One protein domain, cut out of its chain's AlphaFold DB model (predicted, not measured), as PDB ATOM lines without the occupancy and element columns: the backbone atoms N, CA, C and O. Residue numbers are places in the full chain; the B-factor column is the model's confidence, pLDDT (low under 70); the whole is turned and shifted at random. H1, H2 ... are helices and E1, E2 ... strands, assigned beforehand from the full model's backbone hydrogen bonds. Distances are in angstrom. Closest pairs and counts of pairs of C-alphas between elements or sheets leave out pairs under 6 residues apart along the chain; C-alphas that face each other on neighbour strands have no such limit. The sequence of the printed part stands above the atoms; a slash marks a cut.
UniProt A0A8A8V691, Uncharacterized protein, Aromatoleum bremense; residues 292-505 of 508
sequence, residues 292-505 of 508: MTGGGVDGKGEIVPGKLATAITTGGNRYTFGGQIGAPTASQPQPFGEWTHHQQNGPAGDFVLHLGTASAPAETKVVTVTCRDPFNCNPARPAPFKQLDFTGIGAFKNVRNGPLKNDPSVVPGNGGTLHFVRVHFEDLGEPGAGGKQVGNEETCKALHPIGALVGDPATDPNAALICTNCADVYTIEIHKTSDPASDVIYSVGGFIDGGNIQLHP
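This is residues 292 to 505 of the 508 residues of an uncharacterized protein of Aromatoleum bremense (UniProt A0A8A8V691). Two layers of strands lie face to face with their directions crossed: E10, E1, E2, E3 and E4 make one, and E5, E6 before its bend, E7, E8 and E9 the other. Both belong to one sheet that folds over where E6 bends and, on the other side, where E9 runs on into E10, though E9 and E10 stand apart and leave the ring open; helices H2 and H3 form a hairpin beyond one end of the second layer, and short H1 is by its other end. Along the 214 printed residues come E1 to E6, H1, E7, H2, H3, E8, E9 and E10, ten named strands and three named helices; the class is mostly strand, with under half of the residues in named elements. The sheet is branched and twisted, its neighbours antiparallel. The whole is compact, with a radius of gyration of the C-alphas of 16.8 A and spans of 51 by 45 by 33 A.

Begin at E1, residues 292 to 298, with E2, residues 318 to 325, on one side (N 296 to O 321, 3.0 A) and E10, residues 498 to 504, on the other (N 295 to O 500, 2.9 A). E3, residues 337 to 345, and E4, residues 351 to 355, complete a meander E1 E2 E3 E4, each strand the antiparallel neighbour of the one before; look at N 322 and O 340, 3.0 A, then N 341 and O 353, 3.0 A. E6, residues 385 to 399, bends by 73 degrees at residue 395; on one side it has E4 (N 397 to O 352, 2.8 A) and E5, residues 365 to 374 (N 389 to O 370, 2.8 A), and on the other E7, residues 418 to 426 (N 390 to O 423, 2.9 A). E8, residues 473 to 479, is the antiparallel neighbour of E7 (N 475 to O 424, 2.9 A) on one side and of E9, residues 488 to 495, on the other (N 476 to O 492, 2.9 A), and E9 runs on into E10 across a break of 2 residues, at 92 degrees. H1, residues 403 to 406, is on the sheet, its Lys 405 C-alpha 5.5 A from that of Val 399 in E6. H2, residues 441 to 447, only grazes the sheet, and touches H3, residues 461 to 469, which is not on it: their closest C-alphas, of Leu 447 and Ile 466, are 6.7 A apart, at a shallow tilt of 8 degrees, opposite ways, a helical hairpin. In H2 and H3 every O i to N i+4 pair is within hydrogen-bond range; H1 is too short for one.

Find C-alpha 292 at (-13.112, 27.370, -52.059), where E1 begins. E6 runs 34.8 A from C-alpha 385 at (-9.558, 18.787, -56.307); E7 measures 26.3 A, E3 25.9 A, E5 25.8 A and H3 12.1 A. E10 ends at C-alpha 504, (-15.879, 23.463, -55.410).

The C-alphas farthest apart, of Asn 406 and Thr 459, are 51.8 A apart, and the printed part has no cut. The links E1 to E2, E2 to E3, H1 to E7, E7 to H2 and H2 to H3 are long. The mean pLDDT of the printed part is 75.7, with 49 residues under 70, among them 298 to 316 and 326 to 336.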
ATOM      1  N   MET A 292     -12.929  27.853 -53.417       82.06
ATOM      2  CA  MET A 292     -13.112  27.370 -52.059       82.06
ATOM      3  C   MET A 292     -13.975  28.346 -51.278       82.06
ATOM      4  O   MET A 292     -13.839  29.563 -51.401       82.06
ATOM      5  N   THR A 293     -14.890  27.799 -50.486       83.19
ATOM      6  CA  THR A 293     -15.523  28.527 -49.388       83.19
ATOM      7  C   THR A 293     -15.206  27.789 -48.110       83.19
ATOM      8  O   THR A 293     -15.435  26.587 -48.007       83.19
ATOM      9  N   GLY A 294     -14.692  28.505 -47.123       79.75
ATOM     10  CA  GLY A 294     -14.242  27.850 -45.914       79.75
ATOM     11  C   GLY A 294     -14.153  28.798 -44.746       79.75
ATOM     12  O   GLY A 294     -14.073  30.019 -44.892       79.75
ATOM     13  N   GLY A 295     -14.180  28.210 -43.565       79.62
ATOM     14  CA  GLY A 295     -13.937  28.924 -42.334       79.62
ATOM     15  C   GLY A 295     -13.749  27.956 -41.191       79.62
ATOM     16  O   GLY A 295     -14.461  26.959 -41.081       79.62
ATOM     17  N   GLY A 296     -12.789  28.274 -40.340       76.31
ATOM     18  CA  GLY A 296     -12.404  27.428 -39.232       76.31
ATOM     19  C   GLY A 296     -12.230  28.209 -37.954       76.31
ATOM     20  O   GLY A 296     -11.966  29.414 -37.938       76.31
ATOM     21  N   VAL A 297     -12.396  27.481 -36.865       72.75
ATOM     22  CA  VAL A 297     -11.965  27.870 -35.535       72.75
ATOM     23  C   VAL A 297     -11.038  26.757 -35.111       72.75
ATOM     24  O   VAL A 297     -11.478  25.618 -35.102       72.75
ATOM     25  N   ASP A 298      -9.803  27.085 -34.761       69.56
ATOM     26  CA  ASP A 298      -8.907  26.124 -34.133       69.56
ATOM     27  C   ASP A 298      -8.531  26.605 -32.731       69.56
ATOM     28  O   ASP A 298      -8.224  27.786 -32.521       69.56
ATOM     29  N   GLY A 299      -8.622  25.696 -31.760       58.81
ATOM     30  CA  GLY A 299      -8.235  25.898 -30.368       58.81
ATOM     31  C   GLY A 299      -7.084  25.006 -29.892       58.81
ATOM     32  O   GLY A 299      -6.810  25.002 -28.685       58.81
ATOM     33  N   LYS A 300      -6.449  24.227 -30.781       55.53
ATOM     34  CA  LYS A 300      -5.448  23.206 -30.421       55.53
ATOM     35  C   LYS A 300      -4.122  23.269 -31.186       55.53
ATOM     36  O   LYS A 300      -3.202  22.580 -30.755       55.53
ATOM     37  N   GLY A 301      -3.998  24.096 -32.225       50.75
ATOM     38  CA  GLY A 301      -2.885  24.083 -33.179       50.75
ATOM     39  C   GLY A 301      -1.480  23.906 -32.595       50.75
ATOM     40  O   GLY A 301      -1.006  24.711 -31.778       50.75
ATOM     41  N   GLU A 302      -0.805  22.853 -33.063       47.41
ATOM     42  CA  GLU A 302       0.641  22.678 -32.940       47.41
ATOM     43  C   GLU A 302       1.365  23.575 -33.965       47.41
ATOM     44  O   GLU A 302       0.815  23.948 -34.994       47.41
ATOM     45  N   ILE A 303       2.593  23.995 -33.656       47.84
ATOM     46  CA  ILE A 303       3.377  24.949 -34.460       47.84
ATOM     47  C   ILE A 303       4.629  24.231 -34.983       47.84
ATOM     48  O   ILE A 303       5.186  23.433 -34.231       47.84
ATOM     49  N   VAL A 304       5.130  24.673 -36.159       45.91
ATOM     50  CA  VAL A 304       6.512  24.578 -36.733       45.91
ATOM     51  C   VAL A 304       6.544  23.688 -37.996       45.91
ATOM     52  O   VAL A 304       5.949  22.616 -37.923       45.91
ATOM     53  N   PRO A 305       7.230  24.053 -39.123       37.44
ATOM     54  CA  PRO A 305       8.543  24.751 -39.215       37.44
ATOM     55  C   PRO A 305       8.661  25.968 -40.172       37.44
ATOM     56  O   PRO A 305       8.593  25.820 -41.378       37.44
ATOM     57  N   GLY A 306       8.877  27.198 -39.667       36.25
ATOM     58  CA  GLY A 306      10.185  27.906 -39.723       36.25
ATOM     59  C   GLY A 306      10.376  29.039 -38.678       36.25
ATOM     60  O   GLY A 306      11.343  29.789 -38.751       36.25
ATOM     61  N   LYS A 307       9.500  29.066 -37.651       43.06
ATOM     62  CA  LYS A 307       9.424  29.922 -36.424       43.06
ATOM     63  C   LYS A 307       9.150  31.425 -36.663       43.06
ATOM     64  O   LYS A 307       9.807  32.050 -37.470       43.06
ATOM     65  N   LEU A 308       8.240  32.104 -35.942       34.69
ATOM     66  CA  LEU A 308       7.816  31.964 -34.536       34.69
ATOM     67  C   LEU A 308       6.310  31.695 -34.322       34.69
ATOM     68  O   LEU A 308       5.466  32.516 -34.665       34.69
ATOM     69  N   ALA A 309       6.024  30.691 -33.491       37.22
ATOM     70  CA  ALA A 309       5.230  30.881 -32.280       37.22
ATOM     71  C   ALA A 309       5.899  30.061 -31.155       37.22
ATOM     72  O   ALA A 309       6.112  28.857 -31.277       37.22
ATOM     73  N   THR A 310       6.340  30.739 -30.089       32.53
ATOM     74  CA  THR A 310       7.095  30.126 -28.981       32.53
ATOM     75  C   THR A 310       6.363  30.318 -27.663       32.53
ATOM     76  O   THR A 310       5.956  31.429 -27.337       32.53
ATOM     77  N   ALA A 311       6.323  29.222 -26.905       32.81
ATOM     78  CA  ALA A 311       5.939  29.062 -25.505       32.81
ATOM     79  C   ALA A 311       4.438  29.123 -25.164       32.81
ATOM     80  O   ALA A 311       3.812  30.171 -25.034       32.81
ATOM     81  N   ILE A 312       3.926  27.916 -24.908       44.09
ATOM     82  CA  ILE A 312       2.795  27.586 -24.044       44.09
ATOM     83  C   ILE A 312       2.811  28.453 -22.780       44.09
ATOM     84  O   ILE A 312       3.754  28.362 -22.000       44.09
ATOM     85  N   THR A 313       1.708  29.146 -22.501       37.53
ATOM     86  CA  THR A 313       1.208  29.298 -21.126       37.53
ATOM     87  C   THR A 313      -0.313  29.422 -21.138       37.53
ATOM     88  O   THR A 313      -0.851  30.349 -21.731       37.53
ATOM     89  N   THR A 314      -0.981  28.463 -20.484       40.25
ATOM     90  CA  THR A 314      -2.333  28.552 -19.889       40.25
ATOM     91  C   THR A 314      -3.322  29.481 -20.605       40.25
ATOM     92  O   THR A 314      -3.500  30.632 -20.217       40.25
ATOM     93  N   GLY A 315      -3.991  28.951 -21.636       50.09
ATOM     94  CA  GLY A 315      -5.044  29.652 -22.385       50.09
ATOM     95  C   GLY A 315      -5.335  29.092 -23.784       50.09
ATOM     96  O   GLY A 315      -6.396  29.387 -24.320       50.09
ATOM     97  N   GLY A 316      -4.430  28.270 -24.338       62.44
ATOM     98  CA  GLY A 316      -4.531  27.666 -25.679       62.44
ATOM     99  C   GLY A 316      -4.289  28.673 -26.811       62.44
ATOM    100  O   GLY A 316      -4.735  29.816 -26.722       62.44
ATOM    101  N   ASN A 317      -3.576  28.273 -27.867       72.31
ATOM    102  CA  ASN A 317      -3.547  29.062 -29.101       72.31
ATOM    103  C   ASN A 317      -4.932  28.996 -29.731       72.31
ATOM    104  O   ASN A 317      -5.548  27.933 -29.756       72.31
ATOM    105  N   ARG A 318      -5.433  30.133 -30.201       80.19
ATOM    106  CA  ARG A 318      -6.732  30.194 -30.850       80.19
ATOM    107  C   ARG A 318      -6.691  31.135 -32.026       80.19
ATOM    108  O   ARG A 318      -6.368  32.316 -31.864       80.19
ATOM    109  N   TYR A 319      -7.110  30.635 -33.175       83.88
ATOM    110  CA  TYR A 319      -7.317  31.445 -34.358       83.88
ATOM    111  C   TYR A 319      -8.613  31.062 -35.059       83.88
ATOM    112  O   TYR A 319      -9.161  29.975 -34.885       83.88
ATOM    113  N   THR A 320      -9.131  32.014 -35.818       88.19
ATOM    114  CA  THR A 320     -10.254  31.805 -36.717       88.19
ATOM    115  C   THR A 320      -9.878  32.309 -38.086       88.19
ATOM    116  O   THR A 320      -9.230  33.349 -38.201       88.19
ATOM    117  N   PHE A 321     -10.332  31.619 -39.111       89.69
ATOM    118  CA  PHE A 321     -10.111  32.019 -40.487       89.69
ATOM    119  C   PHE A 321     -11.388  31.847 -41.289       89.69
ATOM    120  O   PHE A 321     -12.302  31.136 -40.870       89.69
ATOM    121  N   GLY A 322     -11.450  32.494 -42.444       88.06
ATOM    122  CA  GLY A 322     -12.489  32.200 -43.409       88.06
ATOM    123  C   GLY A 322     -12.624  33.228 -44.510       88.06
ATOM    124  O   GLY A 322     -12.072  34.332 -44.442       88.06
ATOM    125  N   GLY A 323     -13.398  32.839 -45.514       86.75
ATOM    126  CA  GLY A 323     -13.611  33.623 -46.714       86.75
ATOM    127  C   GLY A 323     -13.965  32.764 -47.923       86.75
ATOM    128  O   GLY A 323     -14.408  31.620 -47.791       86.75
ATOM    129  N   GLN A 324     -13.794  33.355 -49.102       83.69
ATOM    130  CA  GLN A 324     -14.055  32.729 -50.396       83.69
ATOM    131  C   GLN A 324     -12.887  32.999 -51.332       83.69
ATOM    132  O   GLN A 324     -12.464  34.143 -51.465       83.69
ATOM    133  N   ILE A 325     -12.416  31.968 -52.020       83.06
ATOM    134  CA  ILE A 325     -11.309  32.028 -52.975       83.06
ATOM    135  C   ILE A 325     -11.832  31.541 -54.326       83.06
ATOM    136  O   ILE A 325     -12.541  30.540 -54.367       83.06
ATOM    137  N   GLY A 326     -11.564  32.263 -55.416       68.62
ATOM    138  CA  GLY A 326     -12.046  31.895 -56.756       68.62
ATOM    139  C   GLY A 326     -13.538  32.181 -57.021       68.62
ATOM    140  O   GLY A 326     -14.101  31.684 -57.992       68.62
ATOM    141  N   ALA A 327     -14.219  32.974 -56.178       59.66
ATOM    142  CA  ALA A 327     -15.645  33.301 -56.339       59.66
ATOM    143  C   ALA A 327     -15.876  34.672 -57.035       59.66
ATOM    144  O   ALA A 327     -15.368  35.690 -56.562       59.66
ATOM    145  N   PRO A 328     -16.712  34.766 -58.095       47.56
ATOM    146  CA  PRO A 328     -16.988  36.014 -58.820       47.56
ATOM    147  C   PRO A 328     -17.858  37.013 -58.042       47.56
ATOM    148  O   PRO A 328     -17.902  38.191 -58.389       47.56
ATOM    149  N   THR A 329     -18.535  36.576 -56.976       42.78
ATOM    150  CA  THR A 329     -19.335  37.443 -56.097       42.78
ATOM    151  C   THR A 329     -18.501  38.257 -55.102       42.78
ATOM    152  O   THR A 329     -19.056  39.143 -54.458       42.78
ATOM    153  N   ALA A 330     -17.191  38.004 -54.984       45.09
ATOM    154  CA  ALA A 330     -16.310  38.613 -53.981       45.09
ATOM    155  C   ALA A 330     -15.620  39.931 -54.418       45.09
ATOM    156  O   ALA A 330     -14.632  40.324 -53.811       45.09
ATOM    157  N   SER A 331     -16.209  40.675 -55.368       39.31
ATOM    158  CA  SER A 331     -15.796  42.003 -55.898       39.31
ATOM    159  C   SER A 331     -14.921  41.971 -57.163       39.31
ATOM    160  O   SER A 331     -13.903  41.298 -57.239       39.31
ATOM    161  N   GLN A 332     -15.334  42.751 -58.169       36.06
ATOM    162  CA  GLN A 332     -14.633  43.002 -59.436       36.06
ATOM    163  C   GLN A 332     -14.151  44.466 -59.501       36.06
ATOM    164  O   GLN A 332     -14.851  45.328 -58.956       36.06
ATOM    165  N   PRO A 333     -13.069  44.793 -60.245       48.84
ATOM    166  CA  PRO A 333     -12.146  43.898 -60.944       48.84
ATOM    167  C   PRO A 333     -10.821  43.714 -60.184       48.84
ATOM    168  O   PRO A 333     -10.186  44.680 -59.776       48.84
ATOM    169  N   GLN A 334     -10.418  42.450 -60.093       48.66
ATOM    170  CA  GLN A 334      -9.257  41.894 -59.398       48.66
ATOM    171  C   GLN A 334      -9.126  42.192 -57.890       48.66
ATOM    172  O   GLN A 334      -9.006  43.351 -57.495       48.66
ATOM    173  N   PRO A 335      -9.013  41.146 -57.049       51.88
ATOM    174  CA  PRO A 335      -9.009  39.706 -57.356       51.88
ATOM    175  C   PRO A 335     -10.276  38.950 -56.937       51.88
ATOM    176  O   PRO A 335     -11.103  39.423 -56.165       51.88
ATOM    177  N   PHE A 336     -10.359  37.710 -57.414       61.62
ATOM    178  CA  PHE A 336     -11.401  36.741 -57.099       61.62
ATOM    179  C   PHE A 336     -11.217  36.155 -55.695       61.62
ATOM    180  O   PHE A 336     -10.701  35.050 -55.531       61.62
ATOM    181  N   GLY A 337     -11.648  36.884 -54.673       71.81
ATOM    182  CA  GLY A 337     -11.778  36.320 -53.337       71.81
ATOM    183  C   GLY A 337     -11.432  37.267 -52.206       71.81
ATOM    184  O   GLY A 337     -10.739  38.269 -52.372       71.81
ATOM    185  N   GLU A 338     -11.905  36.891 -51.030       82.38
ATOM    186  CA  GLU A 338     -11.600  37.554 -49.780       82.38
ATOM    187  C   GLU A 338     -11.228  36.517 -48.727       82.38
ATOM    188  O   GLU A 338     -11.825  35.443 -48.654       82.38
ATOM    189  N   TRP A 339     -10.245  36.844 -47.894       88.56
ATOM    190  CA  TRP A 339      -9.834  35.988 -46.795       88.56
ATOM    191  C   TRP A 339      -9.540  36.799 -45.544       88.56
ATOM    192  O   TRP A 339      -8.994  37.904 -45.596       88.56
ATOM    193  N   THR A 340      -9.901  36.238 -44.396       91.69
ATOM    194  CA  THR A 340      -9.587  36.799 -43.085       91.69
ATOM    195  C   THR A 340      -8.884  35.759 -42.239       91.69
ATOM    196  O   THR A 340      -9.376  34.644 -42.103       91.69
ATOM    197  N   HIS A 341      -7.785  36.160 -41.604       92.94
ATOM    198  CA  HIS A 341      -7.140  35.404 -40.534       92.94
ATOM    199  C   HIS A 341      -7.163  36.230 -39.251       92.94
ATOM    200  O   HIS A 341      -6.733  37.384 -39.234       92.94
ATOM    201  N   HIS A 342      -7.671  35.655 -38.166       92.12
ATOM    202  CA  HIS A 342      -7.733  36.289 -36.853       92.12
ATOM    203  C   HIS A 342      -7.095  35.375 -35.822       92.12
ATOM    204  O   HIS A 342      -7.718  34.416 -35.372       92.12
ATOM    205  N   GLN A 343      -5.886  35.710 -35.378       89.56
ATOM    206  CA  GLN A 343      -5.371  35.121 -34.151       89.56
ATOM    207  C   GLN A 343      -5.989  35.835 -32.953       89.56
ATOM    208  O   GLN A 343      -5.815  37.036 -32.796       89.56
ATOM    209  N   GLN A 344      -6.706  35.099 -32.109       86.75
ATOM    210  CA  GLN A 344      -7.361  35.619 -30.905       86.75
ATOM    211  C   GLN A 344      -6.470  35.469 -29.673       86.75
ATOM    212  O   GLN A 344      -6.471  36.327 -28.791       86.75
ATOM    213  N   ASN A 345      -5.726  34.364 -29.605       79.38
ATOM    214  CA  ASN A 345      -4.776  34.081 -28.539       79.38
ATOM    215  C   ASN A 345      -3.576  33.305 -29.095       79.38
ATOM    216  O   ASN A 345      -3.751  32.401 -29.909       79.38
ATOM    217  N   GLY A 346      -2.370  33.634 -28.640       78.31
ATOM    218  CA  GLY A 346      -1.144  32.935 -29.022       78.31
ATOM    219  C   GLY A 346       0.104  33.820 -28.939       78.31
ATOM    220  O   GLY A 346      -0.003  35.011 -28.635       78.31
ATOM    221  N   PRO A 347       1.302  33.277 -29.222       77.38
ATOM    222  CA  PRO A 347       2.569  33.992 -29.054       77.38
ATOM    223  C   PRO A 347       2.706  35.259 -29.900       77.38
ATOM    224  O   PRO A 347       3.363  36.205 -29.477       77.38
ATOM    225  N   ALA A 348       2.066  35.300 -31.072       81.31
ATOM    226  CA  ALA A 348       2.035  36.489 -31.928       81.31
ATOM    227  C   ALA A 348       1.022  37.565 -31.465       81.31
ATOM    228  O   ALA A 348       0.997  38.658 -32.026       81.31
ATOM    229  N   GLY A 349       0.247  37.293 -30.406       85.25
ATOM    230  CA  GLY A 349      -0.778  38.183 -29.859       85.25
ATOM    231  C   GLY A 349      -2.155  38.024 -30.504       85.25
ATOM    232  O   GLY A 349      -2.455  36.985 -31.088       85.25
ATOM    233  N   ASP A 350      -2.987  39.055 -30.364       90.81
ATOM    234  CA  ASP A 350      -4.321  39.186 -30.960       90.81
ATOM    235  C   ASP A 350      -4.260  40.156 -32.146       90.81
ATOM    236  O   ASP A 350      -3.994  41.353 -31.960       90.81
ATOM    237  N   PHE A 351      -4.495  39.650 -33.357       93.31
ATOM    238  CA  PHE A 351      -4.479  40.447 -34.581       93.31
ATOM    239  C   PHE A 351      -5.439  39.920 -35.642       93.31
ATOM    240  O   PHE A 351      -5.703  38.725 -35.725       93.31
ATOM    241  N   VAL A 352      -5.898  40.819 -36.512       94.00
ATOM    242  CA  VAL A 352      -6.711  40.481 -37.686       94.00
ATOM    243  C   VAL A 352      -5.974  40.914 -38.942       94.00
ATOM    244  O   VAL A 352      -5.607  42.084 -39.065       94.00
ATOM    245  N   LEU A 353      -5.812  39.983 -39.873       93.88
ATOM    246  CA  LEU A 353      -5.305  40.204 -41.218       93.88
ATOM    247  C   LEU A 353      -6.449  40.012 -42.219       93.88
ATOM    248  O   LEU A 353      -7.198  39.038 -42.125       93.88
ATOM    249  N   HIS A 354      -6.560  40.922 -43.180       91.06
ATOM    250  CA  HIS A 354      -7.499  40.809 -44.292       91.06
ATOM    251  C   HIS A 354      -6.773  40.793 -45.630       91.06
ATOM    252  O   HIS A 354      -5.800  41.523 -45.821       91.06
ATOM    253  N   LEU A 355      -7.300  40.001 -46.557       85.38
ATOM    254  CA  LEU A 355      -6.886  39.925 -47.949       85.38
ATOM    255  C   LEU A 355      -8.129  40.123 -48.814       85.38
ATOM    256  O   LEU A 355      -9.082  39.362 -48.670       85.38
ATOM    257  N   GLY A 356      -8.162  41.148 -49.665       76.94
ATOM    258  CA  GLY A 356      -9.242  41.355 -50.641       76.94
ATOM    259  C   GLY A 356     -10.621  41.704 -50.059       76.94
ATOM    260  O   GLY A 356     -11.538  42.004 -50.814       76.94
ATOM    261  N   THR A 357     -10.798  41.701 -48.732       67.69
ATOM    262  CA  THR A 357     -12.094  42.035 -48.116       67.69
ATOM    263  C   THR A 357     -12.459  43.493 -48.385       67.69
ATOM    264  O   THR A 357     -11.596  44.369 -48.319       67.69
ATOM    265  N   ALA A 358     -13.753  43.799 -48.498       66.00
ATOM    266  CA  ALA A 358     -14.236  45.179 -48.645       66.00
ATOM    267  C   ALA A 358     -13.826  46.129 -47.494       66.00
ATOM    268  O   ALA A 358     -13.940  47.347 -47.612       66.00
ATOM    269  N   SER A 359     -13.388  45.580 -46.353       65.62
ATOM    270  CA  SER A 359     -12.945  46.348 -45.184       65.62
ATOM    271  C   SER A 359     -11.428  46.545 -45.089       65.62
ATOM    272  O   SER A 359     -10.957  47.080 -44.083       65.62
ATOM    273  N   ALA A 360     -10.681  46.096 -46.098       72.38
ATOM    274  CA  ALA A 360      -9.236  46.223 -46.205       72.38
ATOM    275  C   ALA A 360      -8.845  47.313 -47.226       72.38
ATOM    276  O   ALA A 360      -9.695  47.751 -48.007       72.38
ATOM    277  N   PRO A 361      -7.582  47.780 -47.227       72.56
ATOM    278  CA  PRO A 361      -7.069  48.651 -48.281       72.56
ATOM    279  C   PRO A 361      -7.289  48.054 -49.679       72.56
ATOM    280  O   PRO A 361      -7.241  46.832 -49.847       72.56
ATOM    281  N   ALA A 362      -7.496  48.919 -50.675       73.81
ATOM    282  CA  ALA A 362      -7.782  48.518 -52.057       73.81
ATOM    283  C   ALA A 362      -6.628  47.730 -52.703       73.81
ATOM    284  O   ALA A 362      -6.821  47.023 -53.684       73.81
ATOM    285  N   GLU A 363      -5.426  47.855 -52.148       74.94
ATOM    286  CA  GLU A 363      -4.218  47.156 -52.566       74.94
ATOM    287  C   GLU A 363      -4.164  45.703 -52.067       74.94
ATOM    288  O   GLU A 363      -3.356  44.919 -52.569       74.94
ATOM    289  N   THR A 364      -4.995  45.333 -51.084       78.88
ATOM    290  CA  THR A 364      -5.066  43.949 -50.601       78.88
ATOM    291  C   THR A 364      -5.841  43.082 -51.574       78.88
ATOM    292  O   THR A 364      -6.891  43.472 -52.080       78.88
ATOM    293  N   LYS A 365      -5.316  41.890 -51.836       76.50
ATOM    294  CA  LYS A 365      -5.826  41.027 -52.889       76.50
ATOM    295  C   LYS A 365      -5.332  39.591 -52.733       76.50
ATOM    296  O   LYS A 365      -4.172  39.391 -52.416       76.50
ATOM    297  N   VAL A 366      -6.162  38.590 -53.000       74.94
ATOM    298  CA  VAL A 366      -5.691  37.301 -53.534       74.94
ATOM    299  C   VAL A 366      -4.987  37.552 -54.882       74.94
ATOM    300  O   VAL A 366      -5.360  38.462 -55.608       74.94
ATOM    301  N   VAL A 367      -3.923  36.836 -55.215       64.56
ATOM    302  CA  VAL A 367      -3.150  37.047 -56.454       64.56
ATOM    303  C   VAL A 367      -3.184  35.799 -57.314       64.56
ATOM    304  O   VAL A 367      -3.544  35.893 -58.481       64.56
ATOM    305  N   THR A 368      -2.855  34.653 -56.726       69.25
ATOM    306  CA  THR A 368      -2.880  33.352 -57.400       69.25
ATOM    307  C   THR A 368      -3.741  32.384 -56.612       69.25
ATOM    308  O   THR A 368      -3.812  32.485 -55.384       69.25
ATOM    309  N   VAL A 369      -4.394  31.465 -57.317       74.00
ATOM    310  CA  VAL A 369      -5.147  30.346 -56.754       74.00
ATOM    311  C   VAL A 369      -4.743  29.126 -57.562       74.00
ATOM    312  O   VAL A 369      -4.984  29.105 -58.755       74.00
ATOM    313  N   THR A 370      -4.137  28.138 -56.920       73.94
ATOM    314  CA  THR A 370      -3.632  26.930 -57.568       73.94
ATOM    315  C   THR A 370      -4.309  25.727 -56.933       73.94
ATOM    316  O   THR A 370      -4.252  25.531 -55.717       73.94
ATOM    317  N   CYS A 371      -4.966  24.924 -57.754       76.38
ATOM    318  CA  CYS A 371      -5.664  23.720 -57.325       76.38
ATOM    319  C   CYS A 371      -4.740  22.520 -57.483       76.38
ATOM    320  O   CYS A 371      -4.009  22.429 -58.465       76.38
ATOM    321  N   ARG A 372      -4.728  21.617 -56.503       72.94
ATOM    322  CA  ARG A 372      -3.840  20.448 -56.504       72.94
ATOM    323  C   ARG A 372      -4.585  19.206 -56.049       72.94
ATOM    324  O   ARG A 372      -5.612  19.300 -55.382       72.94
ATOM    325  N   ASP A 373      -4.014  18.048 -56.373       70.94
ATOM    326  CA  ASP A 373      -4.501  16.739 -55.928       70.94
ATOM    327  C   ASP A 373      -5.936  16.447 -56.423       70.94
ATOM    328  O   ASP A 373      -6.900  16.641 -55.670       70.94
ATOM    329  N   PRO A 374      -6.094  16.030 -57.700       76.00
ATOM    330  CA  PRO A 374      -7.398  15.849 -58.341       76.00
ATOM    331  C   PRO A 374      -8.268  14.821 -57.615       76.00
ATOM    332  O   PRO A 374      -7.786  14.092 -56.750       76.00
ATOM    333  N   PHE A 375      -9.545  14.731 -57.987       79.69
ATOM    334  CA  PHE A 375     -10.586  13.960 -57.287       79.69
ATOM    335  C   PHE A 375     -11.037  14.644 -55.988       79.69
ATOM    336  O   PHE A 375     -10.531  15.696 -55.618       79.69
ATOM    337  N   ASN A 376     -12.018  14.066 -55.298       78.88
ATOM    338  CA  ASN A 376     -12.524  14.563 -54.020       78.88
ATOM    339  C   ASN A 376     -12.475  13.469 -52.950       78.88
ATOM    340  O   ASN A 376     -12.624  12.283 -53.247       78.88
ATOM    341  N   CYS A 377     -12.345  13.863 -51.685       80.62
ATOM    342  CA  CYS A 377     -12.669  12.968 -50.582       80.62
ATOM    343  C   CYS A 377     -14.196  12.813 -50.484       80.62
ATOM    344  O   CYS A 377     -14.935  13.789 -50.548       80.62
ATOM    345  N   ASN A 378     -14.711  11.590 -50.332       66.12
ATOM    346  CA  ASN A 378     -16.126  11.380 -50.000       66.12
ATOM    347  C   ASN A 378     -16.298  11.445 -48.471       66.12
ATOM    348  O   ASN A 378     -15.527  10.784 -47.780       66.12
ATOM    349  N   PRO A 379     -17.320  12.137 -47.924       51.56
ATOM    350  CA  PRO A 379     -18.526  12.623 -48.595       51.56
ATOM    351  C   PRO A 379     -18.493  14.100 -49.025       51.56
ATOM    352  O   PRO A 379     -19.570  14.682 -49.193       51.56
ATOM    353  N   ALA A 380     -17.314  14.705 -49.215       55.84
ATOM    354  CA  ALA A 380     -17.244  16.083 -49.676       55.84
ATOM    355  C   ALA A 380     -17.987  16.255 -50.997       55.84
ATOM    356  O   ALA A 380     -18.037  15.344 -51.835       55.84
ATOM    357  N   ARG A 381     -18.653  17.407 -51.156       62.06
ATOM    358  CA  ARG A 381     -19.373  17.723 -52.400       62.06
ATOM    359  C   ARG A 381     -18.436  17.472 -53.583       62.06
ATOM    360  O   ARG A 381     -17.255  17.764 -53.442       62.06
ATOM    361  N   PRO A 382     -18.936  16.992 -54.738       69.69
ATOM    362  CA  PRO A 382     -18.086  16.757 -55.899       69.69
ATOM    363  C   PRO A 382     -17.253  18.002 -56.211       69.69
ATOM    364  O   PRO A 382     -17.790  19.032 -56.631       69.69
ATOM    365  N   ALA A 383     -15.960  17.899 -55.937       74.62
ATOM    366  CA  ALA A 383     -14.951  18.908 -56.177       74.62
ATOM    367  C   ALA A 383     -13.919  18.297 -57.130       74.62
ATOM    368  O   ALA A 383     -13.655  17.096 -57.048       74.62
ATOM    369  N   PRO A 384     -13.356  19.083 -58.055       71.38
ATOM    370  CA  PRO A 384     -12.349  18.558 -58.966       71.38
ATOM    371  C   PRO A 384     -11.020  18.263 -58.253       71.38
ATOM    372  O   PRO A 384     -10.233  17.471 -58.762       71.38
ATOM    373  N   PHE A 385     -10.803  18.850 -57.069       82.12
ATOM    374  CA  PHE A 385      -9.558  18.787 -56.307       82.12
ATOM    375  C   PHE A 385      -9.814  18.673 -54.802       82.12
ATOM    376  O   PHE A 385     -10.861  19.113 -54.314       82.12
ATOM    377  N   LYS A 386      -8.817  18.149 -54.078       84.56
ATOM    378  CA  LYS A 386      -8.783  18.064 -52.606       84.56
ATOM    379  C   LYS A 386      -7.905  19.132 -51.965       84.56
ATOM    380  O   LYS A 386      -8.030  19.368 -50.769       84.56
ATOM    381  N   GLN A 387      -7.018  19.773 -52.723       87.00
ATOM    382  CA  GLN A 387      -6.088  20.764 -52.188       87.00
ATOM    383  C   GLN A 387      -6.158  22.081 -52.952       87.00
ATOM    384  O   GLN A 387      -6.420  22.115 -54.157       87.00
ATOM    385  N   LEU A 388      -5.913  23.176 -52.235       86.31
ATOM    386  CA  LEU A 388      -5.869  24.519 -52.801       86.31
ATOM    387  C   LEU A 388      -4.786  25.341 -52.119       86.31
ATOM    388  O   LEU A 388      -4.756  25.462 -50.894       86.31
ATOM    389  N   ASP A 389      -3.977  26.005 -52.928       84.88
ATOM    390  CA  ASP A 389      -3.019  27.002 -52.485       84.88
ATOM    391  C   ASP A 389      -3.436  28.349 -53.036       84.88
ATOM    392  O   ASP A 389      -3.846  28.470 -54.187       84.88
ATOM    393  N   PHE A 390      -3.329  29.391 -52.226       83.75
ATOM    394  CA  PHE A 390      -3.455  30.736 -52.751       83.75
ATOM    395  C   PHE A 390      -2.376  31.639 -52.186       83.75
ATOM    396  O   PHE A 390      -1.921  31.493 -51.046       83.75
ATOM    397  N   THR A 391      -1.994  32.621 -52.991       83.38
ATOM    398  CA  THR A 391      -1.134  33.714 -52.546       83.38
ATOM    399  C   THR A 391      -1.881  35.029 -52.600       83.38
ATOM    400  O   THR A 391      -2.886  35.170 -53.299       83.38
ATOM    401  N   GLY A 392      -1.419  36.014 -51.840       82.81
ATOM    402  CA  GLY A 392      -2.059  37.313 -51.807       82.81
ATOM    403  C   GLY A 392      -1.236  38.391 -51.128       82.81
ATOM    404  O   GLY A 392      -0.190  38.143 -50.538       82.81
ATOM    405  N   ILE A 393      -1.758  39.609 -51.195       84.38
ATOM    406  CA  ILE A 393      -1.332  40.756 -50.413       84.38
ATOM    407  C   ILE A 393      -2.390  41.017 -49.346       84.38
ATOM    408  O   ILE A 393      -3.544  41.323 -49.656       84.38
ATOM    409  N   GLY A 394      -1.993  40.898 -48.086       89.44
ATOM    410  CA  GLY A 394      -2.816  41.198 -46.925       89.44
ATOM    411  C   GLY A 394      -2.400  42.486 -46.229       89.44
ATOM    412  O   GLY A 394      -1.280  42.975 -46.383       89.44
ATOM    413  N   ALA A 395      -3.307  43.017 -45.418       90.88
ATOM    414  CA  ALA A 395      -3.018  44.099 -44.488       90.88
ATOM    415  C   ALA A 395      -3.566  43.763 -43.103       90.88
ATOM    416  O   ALA A 395      -4.661  43.204 -42.954       90.88
ATOM    417  N   PHE A 396      -2.815  44.137 -42.070       93.81
ATOM    418  CA  PHE A 396      -3.303  44.040 -40.704       93.81
ATOM    419  C   PHE A 396      -4.373  45.106 -40.487       93.81
ATOM    420  O   PHE A 396      -4.129  46.298 -40.638       93.81
ATOM    421  N   LYS A 397      -5.576  44.700 -40.089       89.75
ATOM    422  CA  LYS A 397      -6.622  45.646 -39.687       89.75
ATOM    423  C   LYS A 397      -6.392  46.153 -38.277       89.75
ATOM    424  O   LYS A 397      -6.563  47.335 -38.014       89.75
ATOM    425  N   ASN A 398      -6.037  45.244 -37.373       88.56
ATOM    426  CA  ASN A 398      -5.808  45.524 -35.962       88.56
ATOM    427  C   ASN A 398      -4.719  44.598 -35.423       88.56
ATOM    428  O   ASN A 398      -4.711  43.414 -35.751       88.56
ATOM    429  N   VAL A 399      -3.885  45.122 -34.524       92.06
ATOM    430  CA  VAL A 399      -2.935  44.351 -33.709       92.06
ATOM    431  C   VAL A 399      -3.033  44.860 -32.269       92.06
ATOM    432  O   VAL A 399      -2.654  45.989 -31.957       92.06
ATOM    433  N   ARG A 400      -3.631  44.070 -31.378       90.00
ATOM    434  CA  ARG A 400      -4.012  44.521 -30.027       90.00
ATOM    435  C   ARG A 400      -2.899  44.327 -29.005       90.00
ATOM    436  O   ARG A 400      -2.703  45.195 -28.144       90.00
ATOM    437  N   ASN A 401      -2.170  43.220 -29.095       87.50
ATOM    438  CA  ASN A 401      -1.056  42.849 -28.221       87.50
ATOM    439  C   ASN A 401      -0.080  41.912 -28.970       87.50
ATOM    440  O   ASN A 401      -0.273  41.657 -30.154       87.50
ATOM    441  N   GLY A 402       0.968  41.438 -28.290       85.88
ATOM    442  CA  GLY A 402       1.977  40.544 -28.870       85.88
ATOM    443  C   GLY A 402       3.139  41.259 -29.576       85.88
ATOM    444  O   GLY A 402       3.163  42.492 -29.635       85.88
ATOM    445  N   PRO A 403       4.125  40.496 -30.083       86.25
ATOM    446  CA  PRO A 403       5.328  41.026 -30.726       86.25
ATOM    447  C   PRO A 403       5.020  41.855 -31.978       86.25
ATOM    448  O   PRO A 403       5.642  42.897 -32.166       86.25
ATOM    449  N   LEU A 404       4.000  41.475 -32.759       88.56
ATOM    450  CA  LEU A 404       3.605  42.193 -33.978       88.56
ATOM    451  C   LEU A 404       3.158  43.635 -33.708       88.56
ATOM    452  O   LEU A 404       3.264  44.485 -34.580       88.56
ATOM    453  N   LYS A 405       2.687  43.947 -32.492       88.81
ATOM    454  CA  LYS A 405       2.247  45.305 -32.140       88.81
ATOM    455  C   LYS A 405       3.391  46.320 -32.152       88.81
ATOM    456  O   LYS A 405       3.156  47.504 -32.372       88.81
ATOM    457  N   ASN A 406       4.598  45.861 -31.835       86.81
ATOM    458  CA  ASN A 406       5.781  46.707 -31.718       86.81
ATOM    459  C   ASN A 406       6.732  46.531 -32.912       86.81
ATOM    460  O   ASN A 406       7.815  47.114 -32.904       86.81
ATOM    461  N   ASP A 407       6.360  45.715 -33.902       87.06
ATOM    462  CA  ASP A 407       7.167  45.511 -35.096       87.06
ATOM    463  C   ASP A 407       6.993  46.716 -36.038       87.06
ATOM    464  O   ASP A 407       5.875  47.001 -36.467       87.06
ATOM    465  N   PRO A 408       8.071  47.443 -36.386       87.56
ATOM    466  CA  PRO A 408       7.977  48.610 -37.261       87.56
ATOM    467  C   PRO A 408       7.542  48.273 -38.695       87.56
ATOM    468  O   PRO A 408       7.158  49.180 -39.430       87.56
ATOM    469  N   SER A 409       7.615  47.005 -39.108       88.06
ATOM    470  CA  SER A 409       7.107  46.544 -40.404       88.06
ATOM    471  C   SER A 409       5.601  46.294 -40.416       88.06
ATOM    472  O   SER A 409       5.048  46.066 -41.485       88.06
ATOM    473  N   VAL A 410       4.933  46.365 -39.259       90.50
ATOM    474  CA  VAL A 410       3.502  46.097 -39.110       90.50
ATOM    475  C   VAL A 410       2.782  47.365 -38.658       90.50
ATOM    476  O   VAL A 410       2.738  47.707 -37.477       90.50
ATOM    477  N   VAL A 411       2.165  48.060 -39.609       90.81
ATOM    478  CA  VAL A 411       1.303  49.216 -39.346       90.81
ATOM    479  C   VAL A 411      -0.141  48.824 -39.660       90.81
ATOM    480  O   VAL A 411      -0.459  48.628 -40.830       90.81
ATOM    481  N   PRO A 412      -1.029  48.685 -38.657       88.94
ATOM    482  CA  PRO A 412      -2.406  48.281 -38.899       88.94
ATOM    483  C   PRO A 412      -3.306  49.432 -39.375       88.94
ATOM    484  O   PRO A 412      -3.108  50.589 -39.004       88.94
ATOM    485  N   GLY A 413      -4.367  49.090 -40.109       82.75
ATOM    486  CA  GLY A 413      -5.440  49.999 -40.525       82.75
ATOM    487  C   GLY A 413      -5.401  50.390 -42.007       82.75
ATOM    488  O   GLY A 413      -4.602  49.885 -42.793       82.75
ATOM    489  N   ASN A 414      -6.295  51.302 -42.404       74.31
ATOM    490  CA  ASN A 414      -6.371  51.790 -43.785       74.31
ATOM    491  C   ASN A 414      -5.196  52.732 -44.083       74.31
ATOM    492  O   ASN A 414      -5.080  53.783 -43.455       74.31
ATOM    493  N   GLY A 415      -4.340  52.353 -45.036       70.56
ATOM    494  CA  GLY A 415      -3.036  52.989 -45.272       70.56
ATOM    495  C   GLY A 415      -1.889  52.378 -44.455       70.56
ATOM    496  O   GLY A 415      -0.819  52.977 -44.363       70.56
ATOM    497  N   GLY A 416      -2.130  51.219 -43.834       81.94
ATOM    498  CA  GLY A 416      -1.126  50.401 -43.165       81.94
ATOM    499  C   GLY A 416      -0.141  49.719 -44.119       81.94
ATOM    500  O   GLY A 416      -0.163  49.931 -45.331       81.94
ATOM    501  N   THR A 417       0.737  48.886 -43.566       88.69
ATOM    502  CA  THR A 417       1.713  48.114 -44.346       88.69
ATOM    503  C   THR A 417       1.062  46.917 -45.037       88.69
ATOM    504  O   THR A 417       0.094  46.332 -44.543       88.69
ATOM    505  N   LEU A 418       1.613  46.560 -46.196       87.31
ATOM    506  CA  LEU A 418       1.181  45.430 -47.011       87.31
ATOM    507  C   LEU A 418       2.137  44.252 -46.830       87.31
ATOM    508  O   LEU A 418       3.352  44.438 -46.747       87.31
ATOM    509  N   HIS A 419       1.574  43.049 -46.803       87.62
ATOM    510  CA  HIS A 419       2.277  41.814 -46.476       87.62
ATOM    511  C   HIS A 419       1.937  40.735 -47.495       87.62
ATOM    512  O   HIS A 419       0.762  40.537 -47.795       87.62
ATOM    513  N   PHE A 420       2.940  40.039 -48.024       86.06
ATOM    514  CA  PHE A 420       2.717  38.849 -48.831       86.06
ATOM    515  C   PHE A 420       2.220  37.722 -47.926       86.06
ATOM    516  O   PHE A 420       2.693  37.555 -46.797       86.06
ATOM    517  N   VAL A 421       1.234  36.982 -48.412       87.88
ATOM    518  CA  VAL A 421       0.573  35.906 -47.684       87.88
ATOM    519  C   VAL A 421       0.516  34.687 -48.580       87.88
ATOM    520  O   VAL A 421       0.112  34.792 -49.739       87.88
ATOM    521  N   ARG A 422       0.864  33.533 -48.022       85.38
ATOM    522  CA  ARG A 422       0.662  32.224 -48.640       85.38
ATOM    523  C   ARG A 422      -0.251  31.406 -47.749       85.38
ATOM    524  O   ARG A 422      -0.078  31.406 -46.532       85.38
ATOM    525  N   VAL A 423      -1.222  30.735 -48.350       89.44
ATOM    526  CA  VAL A 423      -2.179  29.891 -47.641       89.44
ATOM    527  C   VAL A 423      -2.334  28.579 -48.385       89.44
ATOM    528  O   VAL A 423      -2.388  28.578 -49.612       89.44
ATOM    529  N   HIS A 424      -2.426  27.486 -47.637       86.62
ATOM    530  CA  HIS A 424      -2.676  26.156 -48.177       86.62
ATOM    531  C   HIS A 424      -3.809  25.466 -47.411       86.62
ATOM    532  O   HIS A 424      -3.896  25.578 -46.180       86.62
ATOM    533  N   PHE A 425      -4.664  24.770 -48.159       88.81
ATOM    534  CA  PHE A 425      -5.809  24.013 -47.674       88.81
ATOM    535  C   PHE A 425      -5.808  22.591 -48.199       88.81
ATOM    536  O   PHE A 425      -5.450  22.346 -49.352       88.81
ATOM    537  N   GLU A 426      -6.369  21.704 -47.385       87.50
ATOM    538  CA  GLU A 426      -6.731  20.352 -47.790       87.50
ATOM    539  C   GLU A 426      -8.153  20.058 -47.281       87.50
ATOM    540  O   GLU A 426      -8.407  20.151 -46.079       87.50
ATOM    541  N   ASP A 427      -9.077  19.754 -48.194       87.31
ATOM    542  CA  ASP A 427     -10.457  19.308 -47.938       87.31
ATOM    543  C   ASP A 427     -10.443  17.777 -47.860       87.31
ATOM    544  O   ASP A 427     -10.632  17.059 -48.850       87.31
ATOM    545  N   LEU A 428     -10.058  17.292 -46.677       83.50
ATOM    546  CA  LEU A 428      -9.836  15.872 -46.395       83.50
ATOM    547  C   LEU A 428     -10.954  15.260 -45.557       83.50
ATOM    548  O   LEU A 428     -11.060  14.034 -45.513       83.50
ATOM    549  N   GLY A 429     -11.758  16.091 -44.886       70.75
ATOM    550  CA  GLY A 429     -12.694  15.650 -43.866       70.75
ATOM    551  C   GLY A 429     -14.000  16.419 -43.874       70.75
ATOM    552  O   GLY A 429     -14.052  17.620 -43.642       70.75
ATOM    553  N   GLU A 430     -15.111  15.700 -43.997       65.31
ATOM    554  CA  GLU A 430     -16.417  16.320 -43.790       65.31
ATOM    555  C   GLU A 430     -16.715  16.507 -42.290       65.31
ATOM    556  O   GLU A 430     -16.479  15.601 -41.477       65.31
ATOM    557  N   PRO A 431     -17.299  17.648 -41.886       58.66
ATOM    558  CA  PRO A 431     -17.618  17.899 -40.495       58.66
ATOM    559  C   PRO A 431     -18.683  16.916 -39.996       58.66
ATOM    560  O   PRO A 431     -19.734  16.701 -40.604       58.66
ATOM    561  N   GLY A 432     -18.461  16.379 -38.800       52.50
ATOM    562  CA  GLY A 432     -19.467  15.638 -38.057       52.50
ATOM    563  C   GLY A 432     -20.632  16.526 -37.597       52.50
ATOM    564  O   GLY A 432     -20.602  17.761 -37.666       52.50
ATOM    565  N   ALA A 433     -21.682  15.891 -37.064       42.78
ATOM    566  CA  ALA A 433     -22.856  16.584 -36.535       42.78
ATOM    567  C   ALA A 433     -22.458  17.704 -35.545       42.78
ATOM    568  O   ALA A 433     -21.897  17.443 -34.480       42.78
ATOM    569  N   GLY A 434     -22.771  18.957 -35.899       56.41
ATOM    570  CA  GLY A 434     -22.455  20.144 -35.094       56.41
ATOM    571  C   GLY A 434     -21.260  20.984 -35.565       56.41
ATOM    572  O   GLY A 434     -20.851  21.868 -34.814       56.41
ATOM    573  N   GLY A 435     -20.719  20.749 -36.770       61.03
ATOM    574  CA  GLY A 435     -19.670  21.593 -37.368       61.03
ATOM    575  C   GLY A 435     -18.275  21.359 -36.781       61.03
ATOM    576  O   GLY A 435     -17.470  22.288 -36.703       61.03
ATOM    577  N   LYS A 436     -18.026  20.137 -36.300       68.00
ATOM    578  CA  LYS A 436     -16.742  19.713 -35.736       68.00
ATOM    579  C   LYS A 436     -16.067  18.728 -36.670       68.00
ATOM    580  O   LYS A 436     -16.729  17.809 -37.145       68.00
ATOM    581  N   GLN A 437     -14.769  18.896 -36.845       74.88
ATOM    582  CA  GLN A 437     -13.944  17.971 -37.604       74.88
ATOM    583  C   GLN A 437     -13.651  16.688 -36.811       74.88
ATOM    584  O   GLN A 437     -13.909  16.604 -35.600       74.88
ATOM    585  N   VAL A 438     -13.141  15.662 -37.497       69.69
ATOM    586  CA  VAL A 438     -12.754  14.398 -36.858       69.69
ATOM    587  C   VAL A 438     -11.612  14.653 -35.865       69.69
ATOM    588  O   VAL A 438     -10.585  15.239 -36.179       69.69
ATOM    589  N   GLY A 439     -11.798  14.229 -34.614       68.19
ATOM    590  CA  GLY A 439     -10.843  14.475 -33.529       68.19
ATOM    591  C   GLY A 439      -9.708  13.451 -33.459       68.19
ATOM    592  O   GLY A 439      -9.559  12.812 -32.418       68.19
ATOM    593  N   ASN A 440      -8.939  13.266 -34.534       72.50
ATOM    594  CA  ASN A 440      -7.894  12.235 -34.644       72.50
ATOM    595  C   ASN A 440      -6.566  12.746 -35.240       72.50
ATOM    596  O   ASN A 440      -5.837  11.986 -35.871       72.50
ATOM    597  N   GLU A 441      -6.238  14.011 -34.983       74.56
ATOM    598  CA  GLU A 441      -5.032  14.703 -35.456       74.56
ATOM    599  C   GLU A 441      -3.752  13.847 -35.423       74.56
ATOM    600  O   GLU A 441      -3.031  13.792 -36.411       74.56
ATOM    601  N   GLU A 442      -3.488  13.119 -34.334       79.12
ATOM    602  CA  GLU A 442      -2.289  12.273 -34.211       79.12
ATOM    603  C   GLU A 442      -2.255  11.128 -35.234       79.12
ATOM    604  O   GLU A 442      -1.210  10.782 -35.777       79.12
ATOM    605  N   THR A 443      -3.421  10.546 -35.526       81.06
ATOM    606  CA  THR A 443      -3.547   9.530 -36.577       81.06
ATOM    607  C   THR A 443      -3.296  10.158 -37.941       81.06
ATOM    608  O   THR A 443      -2.605   9.572 -38.767       81.06
ATOM    609  N   CYS A 444      -3.790  11.371 -38.160       80.88
ATOM    610  CA  CYS A 444      -3.631  12.060 -39.432       80.88
ATOM    611  C   CYS A 444      -2.214  12.526 -39.698       80.88
ATOM    612  O   CYS A 444      -1.721  12.297 -40.791       80.88
ATOM    613  N   LYS A 445      -1.502  13.031 -38.690       82.81
ATOM    614  CA  LYS A 445      -0.068  13.331 -38.806       82.81
ATOM    615  C   LYS A 445       0.767  12.106 -39.178       82.81
ATOM    616  O   LYS A 445       1.784  12.244 -39.847       82.81
ATOM    617  N   ALA A 446       0.358  10.916 -38.735       82.56
ATOM    618  CA  ALA A 446       1.042   9.670 -39.072       82.56
ATOM    619  C   ALA A 446       0.695   9.151 -40.477       82.56
ATOM    620  O   ALA A 446       1.526   8.489 -41.096       82.56
ATOM    621  N   LEU A 447      -0.523   9.415 -40.959       81.44
ATOM    622  CA  LEU A 447      -1.008   8.951 -42.262       81.44
ATOM    623  C   LEU A 447      -0.677   9.910 -43.407       81.44
ATOM    624  O   LEU A 447      -0.433   9.456 -44.519       81.44
ATOM    625  N   HIS A 448      -0.688  11.213 -43.136       82.19
ATOM    626  CA  HIS A 448      -0.646  12.265 -44.139       82.19
ATOM    627  C   HIS A 448       0.281  13.410 -43.706       82.19
ATOM    628  O   HIS A 448      -0.059  14.186 -42.804       82.19
ATOM    629  N   PRO A 449       1.465  13.536 -44.328       84.25
ATOM    630  CA  PRO A 449       2.266  14.745 -44.231       84.25
ATOM    631  C   PRO A 449       1.539  15.911 -44.920       84.25
ATOM    632  O   PRO A 449       1.293  15.852 -46.120       84.25
ATOM    633  N   ILE A 450       1.237  16.979 -44.174       81.50
ATOM    634  CA  ILE A 450       0.590  18.190 -44.711       81.50
ATOM    635  C   ILE A 450       1.355  18.712 -45.939       81.50
ATOM    636  O   ILE A 450       2.574  18.896 -45.878       81.50
ATOM    637  N   GLY A 451       0.632  18.977 -47.026       76.12
ATOM    638  CA  GLY A 451       1.140  19.451 -48.311       76.12
ATOM    639  C   GLY A 451       1.553  18.344 -49.288       76.12
ATOM    640  O   GLY A 451       1.861  18.650 -50.441       76.12
ATOM    641  N   ALA A 452       1.583  17.073 -48.871       78.19
ATOM    642  CA  ALA A 452       1.786  15.950 -49.788       78.19
ATOM    643  C   ALA A 452       0.517  15.682 -50.613       78.19
ATOM    644  O   ALA A 452      -0.583  15.990 -50.173       78.19
ATOM    645  N   LEU A 453       0.632  15.076 -51.799       81.56
ATOM    646  CA  LEU A 453      -0.551  14.623 -52.545       81.56
ATOM    647  C   LEU A 453      -1.173  13.404 -51.851       81.56
ATOM    648  O   LEU A 453      -0.453  12.476 -51.483       81.56
ATOM    649  N   VAL A 454      -2.499  13.391 -51.707       81.06
ATOM    650  CA  VAL A 454      -3.246  12.273 -51.110       81.06
ATOM    651  C   VAL A 454      -3.506  11.172 -52.137       81.06
ATOM    652  O   VAL A 454      -3.423  10.000 -51.784       81.06
ATOM    653  N   GLY A 455      -3.788  11.523 -53.398       78.06
ATOM    654  CA  GLY A 455      -4.066  10.561 -54.471       78.06
ATOM    655  C   GLY A 455      -5.555  10.237 -54.653       78.06
ATOM    656  O   GLY A 455      -6.431  10.908 -54.103       78.06
ATOM    657  N   ASP A 456      -5.859   9.229 -55.474       83.38
ATOM    658  CA  ASP A 456      -7.235   8.850 -55.820       83.38
ATOM    659  C   ASP A 456      -7.844   7.891 -54.775       83.38
ATOM    660  O   ASP A 456      -7.465   6.718 -54.723       83.38
ATOM    661  N   PRO A 457      -8.837   8.320 -53.972       81.31
ATOM    662  CA  PRO A 457      -9.463   7.459 -52.970       81.31
ATOM    663  C   PRO A 457     -10.292   6.309 -53.566       81.31
ATOM    664  O   PRO A 457     -10.678   5.401 -52.828       81.31
ATOM    665  N   ALA A 458     -10.600   6.318 -54.867       78.38
ATOM    666  CA  ALA A 458     -11.285   5.204 -55.520       78.38
ATOM    667  C   ALA A 458     -10.345   4.024 -55.815       78.38
ATOM    668  O   ALA A 458     -10.809   2.884 -55.913       78.38
ATOM    669  N   THR A 459      -9.043   4.285 -55.953       81.88
ATOM    670  CA  THR A 459      -8.051   3.292 -56.389       81.88
ATOM    671  C   THR A 459      -6.923   3.064 -55.382       81.88
ATOM    672  O   THR A 459      -6.363   1.966 -55.363       81.88
ATOM    673  N   ASP A 460      -6.644   4.021 -54.492       82.62
ATOM    674  CA  ASP A 460      -5.643   3.912 -53.429       82.62
ATOM    675  C   ASP A 460      -6.296   3.754 -52.033       82.62
ATOM    676  O   ASP A 460      -6.936   4.679 -51.517       82.62
ATOM    677  N   PRO A 461      -6.113   2.596 -51.363       83.81
ATOM    678  CA  PRO A 461      -6.591   2.373 -49.999       83.81
ATOM    679  C   PRO A 461      -6.050   3.360 -48.953       83.81
ATOM    680  O   PRO A 461      -6.746   3.628 -47.972       83.81
ATOM    681  N   ASN A 462      -4.834   3.892 -49.126       83.81
ATOM    682  CA  ASN A 462      -4.270   4.899 -48.225       83.81
ATOM    683  C   ASN A 462      -4.954   6.252 -48.430       83.81
ATOM    684  O   ASN A 462      -5.364   6.870 -47.448       83.81
ATOM    685  N   ALA A 463      -5.166   6.664 -49.684       86.00
ATOM    686  CA  ALA A 463      -5.938   7.860 -50.014       86.00
ATOM    687  C   ALA A 463      -7.364   7.777 -49.445       86.00
ATOM    688  O   ALA A 463      -7.841   8.707 -48.795       86.00
ATOM    689  N   ALA A 464      -8.022   6.620 -49.589       84.81
ATOM    690  CA  ALA A 464      -9.336   6.367 -49.001       84.81
ATOM    691  C   ALA A 464      -9.325   6.477 -47.465       84.81
ATOM    692  O   ALA A 464     -10.264   7.013 -46.868       84.81
ATOM    693  N   LEU A 465      -8.266   5.980 -46.813       85.44
ATOM    694  CA  LEU A 465      -8.104   6.052 -45.363       85.44
ATOM    695  C   LEU A 465      -7.904   7.496 -44.887       85.44
ATOM    696  O   LEU A 465      -8.526   7.878 -43.896       85.44
ATOM    697  N   ILE A 466      -7.090   8.287 -45.590       86.62
ATOM    698  CA  ILE A 466      -6.875   9.712 -45.305       86.62
ATOM    699  C   ILE A 466      -8.199  10.465 -45.463       86.62
ATOM    700  O   ILE A 466      -8.668  11.057 -44.495       86.62
ATOM    701  N   CYS A 467      -8.867  10.318 -46.610       83.75
ATOM    702  CA  CYS A 467     -10.149  10.965 -46.913       83.75
ATOM    703  C   CYS A 467     -11.308  10.600 -45.974       83.75
ATOM    704  O   CYS A 467     -12.313  11.300 -45.917       83.75
ATOM    705  N   THR A 468     -11.229   9.460 -45.288       81.06
ATOM    706  CA  THR A 468     -12.285   9.029 -44.360       81.06
ATOM    707  C   THR A 468     -12.023   9.515 -42.943       81.06
ATOM    708  O   THR A 468     -12.955   9.732 -42.167       81.06
ATOM    709  N   ASN A 469     -10.749   9.588 -42.567       80.50
ATOM    710  CA  ASN A 469     -10.379   9.750 -41.177       80.50
ATOM    711  C   ASN A 469      -9.875  11.149 -40.879       80.50
ATOM    712  O   ASN A 469     -10.010  11.555 -39.735       80.50
ATOM    713  N   CYS A 470      -9.307  11.876 -41.833       83.12
ATOM    714  CA  CYS A 470      -8.624  13.116 -41.514       83.12
ATOM    715  C   CYS A 470      -9.501  14.344 -41.559       83.12
ATOM    716  O   CYS A 470     -10.427  14.433 -42.345       83.12
ATOM    717  N   ALA A 471      -9.221  15.259 -40.636       83.12
ATOM    718  CA  ALA A 471      -9.794  16.590 -40.641       83.12
ATOM    719  C   ALA A 471      -9.195  17.415 -41.785       83.12
ATOM    720  O   ALA A 471      -8.092  17.123 -42.250       83.12
ATOM    721  N   ASP A 472      -9.884  18.487 -42.163       85.25
ATOM    722  CA  ASP A 472      -9.319  19.468 -43.084       85.25
ATOM    723  C   ASP A 472      -8.047  20.104 -42.524       85.25
ATOM    724  O   ASP A 472      -7.854  20.221 -41.307       85.25
ATOM    725  N   VAL A 473      -7.208  20.596 -43.429       86.00
ATOM    726  CA  VAL A 473      -5.961  21.275 -43.091       86.00
ATOM    727  C   VAL A 473      -6.022  22.734 -43.508       86.00
ATOM    728  O   VAL A 473      -6.540  23.089 -44.566       86.00
ATOM    729  N   TYR A 474      -5.456  23.590 -42.661       87.38
ATOM    730  CA  TYR A 474      -5.203  24.990 -42.967       87.38
ATOM    731  C   TYR A 474      -3.794  25.360 -42.542       87.38
ATOM    732  O   TYR A 474      -3.413  25.125 -41.395       87.38
ATOM    733  N   THR A 475      -3.048  26.007 -43.429       87.25
ATOM    734  CA  THR A 475      -1.782  26.654 -43.087       87.25
ATOM    735  C   THR A 475      -1.731  28.055 -43.683       87.25
ATOM    736  O   THR A 475      -2.276  28.301 -44.757       87.25
ATOM    737  N   ILE A 476      -1.097  28.987 -42.978       88.75
ATOM    738  CA  ILE A 476      -0.886  30.360 -43.437       88.75
ATOM    739  C   ILE A 476       0.508  30.840 -43.049       88.75
ATOM    740  O   ILE A 476       0.940  30.673 -41.908       88.75
ATOM    741  N   GLU A 477       1.163  31.518 -43.984       88.00
ATOM    742  CA  GLU A 477       2.406  32.259 -43.792       88.00
ATOM    743  C   GLU A 477       2.186  33.730 -44.140       88.00
ATOM    744  O   GLU A 477       1.576  34.058 -45.158       88.00
ATOM    745  N   ILE A 478       2.685  34.630 -43.293       89.00
ATOM    746  CA  ILE A 478       2.648  36.078 -43.506       89.00
ATOM    747  C   ILE A 478       4.080  36.595 -43.491       89.00
ATOM    748  O   ILE A 478       4.815  36.423 -42.511       89.00
ATOM    749  N   HIS A 479       4.450  37.273 -44.565       86.94
ATOM    750  CA  HIS A 479       5.771  37.841 -44.758       86.94
ATOM    751  C   HIS A 479       5.836  39.285 -44.271       86.94
ATOM    752  O   HIS A 479       4.833  39.991 -44.137       86.94
ATOM    753  N   LYS A 480       7.051  39.741 -43.989       83.56
ATOM    754  CA  LYS A 480       7.337  41.059 -43.427       83.56
ATOM    755  C   LYS A 480       6.878  42.211 -44.315       83.56
ATOM    756  O   LYS A 480       6.522  43.268 -43.806       83.56
ATOM    757  N   THR A 481       6.912  42.017 -45.627       82.62
ATOM    758  CA  THR A 481       6.527  43.016 -46.633       82.62
ATOM    759  C   THR A 481       5.695  42.358 -47.732       82.62
ATOM    760  O   THR A 481       5.474  41.151 -47.695       82.62
ATOM    761  N   SER A 482       5.253  43.123 -48.732       78.31
ATOM    762  CA  SER A 482       4.574  42.599 -49.925       78.31
ATOM    763  C   SER A 482       5.479  41.786 -50.862       78.31
ATOM    764  O   SER A 482       4.987  41.269 -51.859       78.31
ATOM    765  N   ASP A 483       6.782  41.706 -50.580       71.56
ATOM    766  CA  ASP A 483       7.732  40.868 -51.312       71.56
ATOM    767  C   ASP A 483       7.690  39.419 -50.778       71.56
ATOM    768  O   ASP A 483       7.959  39.217 -49.583       71.56
ATOM    769  N   PRO A 484       7.393  38.410 -51.622       72.06
ATOM    770  CA  PRO A 484       7.412  37.000 -51.224       72.06
ATOM    771  C   PRO A 484       8.782  36.505 -50.740       72.06
ATOM    772  O   PRO A 484       8.839  35.516 -50.015       72.06
ATOM    773  N   ALA A 485       9.884  37.179 -51.088       72.50
ATOM    774  CA  ALA A 485      11.223  36.835 -50.607       72.50
ATOM    775  C   ALA A 485      11.542  37.406 -49.213       72.50
ATOM    776  O   ALA A 485      12.591  37.098 -48.644       72.50
ATOM    777  N   SER A 486      10.675  38.259 -48.652       73.25
ATOM    778  CA  SER A 486      10.908  38.855 -47.331       73.25
ATOM    779  C   SER A 486      10.681  37.863 -46.187       73.25
ATOM    780  O   SER A 486       9.944  36.892 -46.337       73.25
ATOM    781  N   ASP A 487      11.308  38.110 -45.032       82.06
ATOM    782  CA  ASP A 487      11.232  37.217 -43.866       82.06
ATOM    783  C   ASP A 487       9.783  36.899 -43.457       82.06
ATOM    784  O   ASP A 487       8.927  37.786 -43.423       82.06
ATOM    785  N   VAL A 488       9.516  35.656 -43.056       82.50
ATOM    786  CA  VAL A 488       8.225  35.261 -42.474       82.50
ATOM    787  C   VAL A 488       8.119  35.813 -41.050       82.50
ATOM    788  O   VAL A 488       8.939  35.506 -40.185       82.50
ATOM    789  N   ILE A 489       7.091  36.622 -40.788       84.88
ATOM    790  CA  ILE A 489       6.827  37.220 -39.465       84.88
ATOM    791  C   ILE A 489       5.751  36.466 -38.681       84.88
ATOM    792  O   ILE A 489       5.614  36.650 -37.470       84.88
ATOM    793  N   TYR A 490       4.989  35.610 -39.362       86.31
ATOM    794  CA  TYR A 490       3.966  34.773 -38.760       86.31
ATOM    795  C   TYR A 490       3.722  33.527 -39.608       86.31
ATOM    796  O   TYR A 490       3.582  33.628 -40.822       86.31
ATOM    797  N   SER A 491       3.629  32.368 -38.962       84.25
ATOM    798  CA  SER A 491       3.230  31.117 -39.603       84.25
ATOM    799  C   SER A 491       2.480  30.243 -38.601       84.25
ATOM    800  O   SER A 491       2.894  30.120 -37.442       84.25
ATOM    801  N   VAL A 492       1.355  29.678 -39.031       82.12
ATOM    802  CA  VAL A 492       0.575  28.702 -38.264       82.12
ATOM    803  C   VAL A 492      -0.091  27.727 -39.220       82.12
ATOM    804  O   VAL A 492      -0.424  28.090 -40.347       82.12
ATOM    805  N   GLY A 493      -0.341  26.509 -38.759       79.94
ATOM    806  CA  GLY A 493      -1.185  25.591 -39.495       79.94
ATOM    807  C   GLY A 493      -1.279  24.218 -38.865       79.94
ATOM    808  O   GLY A 493      -0.561  23.909 -37.918       79.94
ATOM    809  N   GLY A 494      -2.185  23.411 -39.402       79.25
ATOM    810  CA  GLY A 494      -2.446  22.059 -38.936       79.25
ATOM    811  C   GLY A 494      -3.826  21.562 -39.346       79.25
ATOM    812  O   GLY A 494      -4.579  22.256 -40.036       79.25
ATOM    813  N   PHE A 495      -4.146  20.361 -38.875       81.75
ATOM    814  CA  PHE A 495      -5.490  19.797 -38.932       81.75
ATOM    815  C   PHE A 495      -6.431  20.623 -38.053       81.75
ATOM    816  O   PHE A 495      -6.128  20.882 -36.887       81.75
ATOM    817  N   ILE A 496      -7.564  21.051 -38.600       78.44
ATOM    818  CA  ILE A 496      -8.459  21.989 -37.915       78.44
ATOM    819  C   ILE A 496      -9.447  21.234 -37.023       78.44
ATOM    820  O   ILE A 496      -9.940  20.168 -37.385       78.44
ATOM    821  N   ASP A 497      -9.764  21.778 -35.844       74.06
ATOM    822  CA  ASP A 497     -10.672  21.119 -34.894       74.06
ATOM    823  C   ASP A 497     -12.157  21.499 -35.082       74.06
ATOM    824  O   ASP A 497     -13.064  20.745 -34.697       74.06
ATOM    825  N   GLY A 498     -12.426  22.643 -35.713       72.75
ATOM    826  CA  GLY A 498     -13.765  23.173 -35.911       72.75
ATOM    827  C   GLY A 498     -13.901  24.023 -37.167       72.75
ATOM    828  O   GLY A 498     -12.986  24.736 -37.577       72.75
ATOM    829  N   GLY A 499     -15.104  23.992 -37.740       75.12
ATOM    830  CA  GLY A 499     -15.405  24.621 -39.021       75.12
ATOM    831  C   GLY A 499     -15.346  23.636 -40.181       75.12
ATOM    832  O   GLY A 499     -15.467  22.432 -39.973       75.12
ATOM    833  N   ASN A 500     -15.269  24.177 -41.391       76.62
ATOM    834  CA  ASN A 500     -15.337  23.405 -42.625       76.62
ATOM    835  C   ASN A 500     -14.627  24.148 -43.755       76.62
ATOM    836  O   ASN A 500     -14.839  25.357 -43.917       76.62
ATOM    837  N   ILE A 501     -13.833  23.432 -44.540       82.88
ATOM    838  CA  ILE A 501     -13.289  23.903 -45.810       82.88
ATOM    839  C   ILE A 501     -13.995  23.117 -46.905       82.88
ATOM    840  O   ILE A 501     -14.118  21.910 -46.815       82.88
ATOM    841  N   GLN A 502     -14.511  23.809 -47.920       82.06
ATOM    842  CA  GLN A 502     -15.156  23.139 -49.042       82.06
ATOM    843  C   GLN A 502     -14.569  23.637 -50.342       82.06
ATOM    844  O   GLN A 502     -14.737  24.810 -50.701       82.06
ATOM    845  N   LEU A 503     -13.922  22.729 -51.061       83.50
ATOM    846  CA  LEU A 503     -13.557  22.965 -52.443       83.50
ATOM    847  C   LEU A 503     -14.782  22.761 -53.340       83.50
ATOM    848  O   LEU A 503     -15.739  22.038 -53.041       83.50
ATOM    849  N   HIS A 504     -14.795  23.483 -54.450       76.25
ATOM    850  CA  HIS A 504     -15.879  23.463 -55.410       76.25
ATOM    851  C   HIS A 504     -15.330  23.543 -56.837       76.25
ATOM    852  O   HIS A 504     -14.278  24.149 -57.062       76.25
ATOM    853  N   PRO A 505     -16.102  23.041 -57.815       71.00
ATOM    854  CA  PRO A 505     -15.827  23.284 -59.223       71.00
ATOM    855  C   PRO A 505     -15.826  24.784 -59.577       71.00
ATOM    856  O   PRO A 505     -16.465  25.576 -58.854       71.00
TER     857      PRO A 505